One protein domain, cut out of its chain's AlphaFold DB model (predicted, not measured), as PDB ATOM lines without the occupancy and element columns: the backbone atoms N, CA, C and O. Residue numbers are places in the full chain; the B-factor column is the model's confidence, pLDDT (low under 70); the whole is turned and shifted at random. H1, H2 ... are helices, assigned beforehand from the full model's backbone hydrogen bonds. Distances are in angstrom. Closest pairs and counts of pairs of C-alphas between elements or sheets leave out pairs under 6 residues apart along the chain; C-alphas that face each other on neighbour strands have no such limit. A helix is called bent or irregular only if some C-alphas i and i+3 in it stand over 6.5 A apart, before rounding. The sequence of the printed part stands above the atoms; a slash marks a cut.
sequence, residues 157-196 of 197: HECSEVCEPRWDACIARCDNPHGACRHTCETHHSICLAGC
ATOM      1  N   HIS A 157     -11.391  17.363 -30.721       66.25
ATOM      2  CA  HIS A 157     -12.162  18.043 -31.778       66.25
ATOM      3  C   HIS A 157     -13.002  17.113 -32.667       66.25
ATOM      4  O   HIS A 157     -14.088  17.497 -33.090       66.25
ATOM      5  N   GLU A 158     -12.546  15.890 -32.949       76.56
ATOM      6  CA  GLU A 158     -13.278  14.991 -33.861       76.56
ATOM      7  C   GLU A 158     -14.544  14.420 -33.212       76.56
ATOM      8  O   GLU A 158     -15.562  14.223 -33.874       76.56
ATOM      9  N   CYS A 159     -14.518  14.185 -31.899       83.75
ATOM     10  CA  CYS A 159     -15.674  13.627 -31.208       83.75
ATOM     11  C   CYS A 159     -16.742  14.656 -30.852       83.75
ATOM     12  O   CYS A 159     -17.926  14.310 -30.866       83.75
ATOM     13  N   SER A 160     -16.373  15.918 -30.604       86.00
ATOM     14  CA  SER A 160     -17.364  16.985 -30.435       86.00
ATOM     15  C   SER A 160     -18.210  17.153 -31.700       86.00
ATOM     16  O   SER A 160     -19.429  17.230 -31.603       86.00
ATOM     17  N   GLU A 161     -17.610  17.065 -32.894       89.75
ATOM     18  CA  GLU A 161     -18.347  17.184 -34.164       89.75
ATOM     19  C   GLU A 161     -19.424  16.100 -34.360       89.75
ATOM     20  O   GLU A 161     -20.417  16.332 -35.050       89.75
ATOM     21  N   VAL A 162     -19.267  14.927 -33.738       91.25
ATOM     22  CA  VAL A 162     -20.236  13.820 -33.826       91.25
ATOM     23  C   VAL A 162     -21.240  13.841 -32.673       91.25
ATOM     24  O   VAL A 162     -22.432  13.584 -32.883       91.25
ATOM     25  N   CYS A 163     -20.781  14.110 -31.451       94.62
ATOM     26  CA  CYS A 163     -21.610  14.030 -30.251       94.62
ATOM     27  C   CYS A 163     -22.490  15.278 -30.057       94.62
ATOM     28  O   CYS A 163     -23.645  15.141 -29.643       94.62
ATOM     29  N   GLU A 164     -22.002  16.469 -30.411       95.25
ATOM     30  CA  GLU A 164     -22.675  17.752 -30.162       95.25
ATOM     31  C   GLU A 164     -23.972  17.919 -30.981       95.25
ATOM     32  O   GLU A 164     -25.017  18.171 -30.374       95.25
ATOM     33  N   PRO A 165     -24.023  17.608 -32.298       96.75
ATOM     34  CA  PRO A 165     -25.280  17.678 -33.052       96.75
ATOM     35  C   PRO A 165     -26.365  16.723 -32.532       96.75
ATOM     36  O   PRO A 165     -27.562  16.990 -32.665       96.75
ATOM     37  N   ARG A 166     -25.970  15.582 -31.946       95.81
ATOM     38  CA  ARG A 166     -26.909  14.603 -31.371       95.81
ATOM     39  C   ARG A 166     -27.454  15.074 -30.029       95.81
ATOM     40  O   ARG A 166     -28.638  14.869 -29.764       95.81
ATOM     41  N   TRP A 167     -26.609  15.699 -29.214       96.62
ATOM     42  CA  TRP A 167     -27.011  16.354 -27.975       96.62
ATOM     43  C   TRP A 167     -28.009  17.481 -28.254       96.62
ATOM     44  O   TRP A 167     -29.108  17.451 -27.701       96.62
ATOM     45  N   ASP A 168     -27.699  18.381 -29.189       97.38
ATOM     46  CA  ASP A 168     -28.568  19.503 -29.563       97.38
ATOM     47  C   ASP A 168     -29.942  19.030 -30.053       97.38
ATOM     48  O   ASP A 168     -30.985  19.527 -29.620       97.38
ATOM     49  N   ALA A 169     -29.967  18.004 -30.910       96.81
ATOM     50  CA  ALA A 169     -31.211  17.407 -31.387       96.81
ATOM     51  C   ALA A 169     -32.024  16.721 -30.270       96.81
ATOM     52  O   ALA A 169     -33.250  16.643 -30.372       96.81
ATOM     53  N   CYS A 170     -31.361  16.209 -29.229       97.12
ATOM     54  CA  CYS A 170     -32.006  15.598 -28.066       97.12
ATOM     55  C   CYS A 170     -32.659  16.668 -27.185       97.12
ATOM     56  O   CYS A 170     -33.865  16.614 -26.943       97.12
ATOM     57  N   ILE A 171     -31.899  17.694 -26.788       97.44
ATOM     58  CA  ILE A 171     -32.403  18.757 -25.910       97.44
ATOM     59  C   ILE A 171     -33.485  19.605 -26.583       97.44
ATOM     60  O   ILE A 171     -34.401  20.056 -25.903       97.44
ATOM     61  N   ALA A 172     -33.446  19.760 -27.913       96.50
ATOM     62  CA  ALA A 172     -34.481  20.465 -28.672       96.50
ATOM     63  C   ALA A 172     -35.864  19.789 -28.598       96.50
ATOM     64  O   ALA A 172     -36.869  20.422 -28.913       96.50
ATOM     65  N   ARG A 173     -35.924  18.511 -28.199       96.31
ATOM     66  CA  ARG A 173     -37.172  17.756 -27.998       96.31
ATOM     67  C   ARG A 173     -37.644  17.748 -26.547       96.31
ATOM     68  O   ARG A 173     -38.715  17.216 -26.276       96.31
ATOM     69  N   CYS A 174     -36.861  18.291 -25.617       95.88
ATOM     70  CA  CYS A 174     -37.239  18.340 -24.214       95.88
ATOM     71  C   CYS A 174     -38.090  19.585 -23.931       95.88
ATOM     72  O   CYS A 174     -37.616  20.708 -24.076       95.88
ATOM     73  N   ASP A 175     -39.311  19.385 -23.429       91.12
ATOM     74  CA  ASP A 175     -40.202  20.486 -23.025       91.12
ATOM     75  C   ASP A 175     -39.701  21.236 -21.775       91.12
ATOM     76  O   ASP A 175     -40.034  22.400 -21.566       91.12
ATOM     77  N   ASN A 176     -38.885  20.577 -20.939       86.50
ATOM     78  CA  ASN A 176     -38.356  21.136 -19.696       86.50
ATOM     79  C   ASN A 176     -36.818  21.088 -19.653       86.50
ATOM     80  O   ASN A 176     -36.240  19.999 -19.671       86.50
ATOM     81  N   PRO A 177     -36.138  22.236 -19.470       78.00
ATOM     82  CA  PRO A 177     -34.678  22.326 -19.503       78.00
ATOM     83  C   PRO A 177     -33.978  21.774 -18.252       78.00
ATOM     84  O   PRO A 177     -32.756  21.822 -18.180       78.00
ATOM     85  N   HIS A 178     -34.710  21.272 -17.257       82.50
ATOM     86  CA  HIS A 178     -34.149  20.698 -16.024       82.50
ATOM     87  C   HIS A 178     -34.836  19.387 -15.610       82.50
ATOM     88  O   HIS A 178     -34.680  18.943 -14.479       82.50
ATOM     89  N   GLY A 179     -35.633  18.789 -16.500       90.25
ATOM     90  CA  GLY A 179     -36.348  17.545 -16.211       90.25
ATOM     91  C   GLY A 179     -35.539  16.291 -16.543       90.25
ATOM     92  O   GLY A 179     -34.459  16.371 -17.132       90.25
ATOM     93  N   ALA A 180     -36.134  15.131 -16.249       92.19
ATOM     94  CA  ALA A 180     -35.588  13.810 -16.571       92.19
ATOM     95  C   ALA A 180     -35.119  13.695 -18.036       92.19
ATOM     96  O   ALA A 180     -34.040  13.177 -18.293       92.19
ATOM     97  N   CYS A 181     -35.850  14.304 -18.982       95.38
ATOM     98  CA  CYS A 181     -35.475  14.345 -20.403       95.38
ATOM     99  C   CYS A 181     -34.052  14.880 -20.646       95.38
ATOM    100  O   CYS A 181     -33.275  14.273 -21.382       95.38
ATOM    101  N   ARG A 182     -33.674  15.993 -19.999       94.81
ATOM    102  CA  ARG A 182     -32.328  16.562 -20.159       94.81
ATOM    103  C   ARG A 182     -31.267  15.656 -19.545       94.81
ATOM    104  O   ARG A 182     -30.197  15.526 -20.131       94.81
ATOM    105  N   HIS A 183     -31.566  15.043 -18.401       93.25
ATOM    106  CA  HIS A 183     -30.643  14.126 -17.741       93.25
ATOM    107  C   HIS A 183     -30.325  12.921 -18.635       93.25
ATOM    108  O   HIS A 183     -29.157  12.620 -18.860       93.25
ATOM    109  N   THR A 184     -31.340  12.321 -19.265       95.38
ATOM    110  CA  THR A 184     -31.151  11.248 -20.251       95.38
ATOM    111  C   THR A 184     -30.279  11.706 -21.424       95.38
ATOM    112  O   THR A 184     -29.320  11.022 -21.786       95.38
ATOM    113  N   CYS A 185     -30.538  12.893 -21.991       96.62
ATOM    114  CA  CYS A 185     -29.677  13.450 -23.040       96.62
ATOM    115  C   CYS A 185     -28.214  13.598 -22.564       96.62
ATOM    116  O   CYS A 185     -27.292  13.399 -23.353       96.62
ATOM    117  N   GLU A 186     -27.990  13.947 -21.290       96.25
ATOM    118  CA  GLU A 186     -26.663  14.263 -20.740       96.25
ATOM    119  C   GLU A 186     -25.868  12.979 -20.535       96.25
ATOM    120  O   GLU A 186     -24.706  12.887 -20.940       96.25
ATOM    121  N   THR A 187     -26.540  11.945 -20.035       95.44
ATOM    122  CA  THR A 187     -26.028  10.578 -19.977       95.44
ATOM    123  C   THR A 187     -25.614  10.095 -21.368       95.44
ATOM    124  O   THR A 187     -24.465   9.693 -21.550       95.44
ATOM    125  N   HIS A 188     -26.462  10.227 -22.394       95.06
ATOM    126  CA  HIS A 188     -26.092   9.830 -23.761       95.06
ATOM    127  C   HIS A 188     -24.907  10.619 -24.325       95.06
ATOM    128  O   HIS A 188     -24.041  10.043 -24.988       95.06
ATOM    129  N   HIS A 189     -24.849  11.925 -24.066       95.88
ATOM    130  CA  HIS A 189     -23.746  12.768 -24.512       95.88
ATOM    131  C   HIS A 189     -22.425  12.368 -23.834       95.88
ATOM    132  O   HIS A 189     -21.415  12.188 -24.513       95.88
ATOM    133  N   SER A 190     -22.441  12.129 -22.519       93.31
ATOM    134  CA  SER A 190     -21.261  11.672 -21.775       93.31
ATOM    135  C   SER A 190     -20.768  10.296 -22.232       93.31
ATOM    136  O   SER A 190     -19.563  10.114 -22.387       93.31
ATOM    137  N   ILE A 191     -21.672   9.355 -22.536       91.25
ATOM    138  CA  ILE A 191     -21.324   8.037 -23.093       91.25
ATOM    139  C   ILE A 191     -20.689   8.188 -24.481       91.25
ATOM    140  O   ILE A 191     -19.684   7.537 -24.768       91.25
ATOM    141  N   CYS A 192     -21.241   9.063 -25.331       92.44
ATOM    142  CA  CYS A 192     -20.690   9.357 -26.655       92.44
ATOM    143  C   CYS A 192     -19.246   9.869 -26.555       92.44
ATOM    144  O   CYS A 192     -18.359   9.341 -27.221       92.44
ATOM    145  N   LEU A 193     -18.995  10.828 -25.656       89.25
ATOM    146  CA  LEU A 193     -17.653  11.354 -25.406       89.25
ATOM    147  C   LEU A 193     -16.724  10.312 -24.769       89.25
ATOM    148  O   LEU A 193     -15.553  10.239 -25.129       89.25
ATOM    149  N   ALA A 194     -17.223   9.480 -23.853       85.31
ATOM    150  CA  ALA A 194     -16.432   8.436 -23.201       85.31
ATOM    151  C   ALA A 194     -15.948   7.358 -24.182       85.31
ATOM    152  O   ALA A 194     -14.865   6.813 -23.994       85.31
ATOM    153  N   GLY A 195     -16.705   7.080 -25.247       82.50
ATOM    154  CA  GLY A 195     -16.294   6.160 -26.313       82.50
ATOM    155  C   GLY A 195     -15.080   6.628 -27.124       82.50
ATOM    156  O   GLY A 195     -14.516   5.837 -27.881       82.50
ATOM    157  N   CYS A 196     -14.668   7.887 -26.967       79.19
ATOM    158  CA  CYS A 196     -13.573   8.493 -27.716       79.19
ATOM    159  C   CYS A 196     -12.207   8.461 -27.013       79.19
ATOM    160  O   CYS A 196     -11.203   8.781 -27.654       79.19
TER     161      CYS A 196
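This is residues 157 to 196 of the 197 residues of an uncharacterized protein of Deltaproteobacteria bacterium (UniProt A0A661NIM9). This is a helical hairpin: two helices of equal residue count, H1 and H2, lie side by side along the long axis, and the chain turns back between them through one loop. Residues 175 to 180, of which 180 is the first residue of H2, stick out at one end, while the first and last printed residues, His 157 and Cys 196, lie at the other end. The printed part has 40 residues with two named helices, H1 then H2, and no named strand; its class is all helix. It is only just compact, close to loose, with a radius of gyration of the C-alphas of 10.2 A, and only just elongated, with spans of 29 by 15 by 9 A.

H1, residues 157 to 171, and H2, residues 180 to 194, touch, with 16 pairs of C-alphas within 8 A. Their closest C-alphas are those of Cys 170 and Cys 185, 5.9 A apart. Their lines stand at a shallow tilt of 13 degrees, and they run opposite ways. Centre to centre they are 10.6 A apart. The two form a helical hairpin, joined by a short link of 8 residues. In H2 every O i to N i+4 pair is within hydrogen-bond range; in H1 it is 7 of 11.

H1 begins at C-alpha 157, at (-12.162, 18.043, -31.778), and measures 21.1 A to C-alpha 171. It is neither bent nor irregular, but only just: C-alphas 162 and 165 are 6.4 A apart. H2 measures 21.0 A, from C-alpha 180 at (-35.588, 13.810, -16.571) to C-alpha 194 at (-16.432, 8.436, -23.201).

The two C-alphas farthest apart are those of Asp 175 and Cys 196, 29.6 A, while the C-alphas of His 157 and Cys 196 are 10.5 A apart. Residues 175 to 180 stand free. The printed part has no cut and no long link. The mean pLDDT of the printed part is 91.0, and residue 157 alone is under 70.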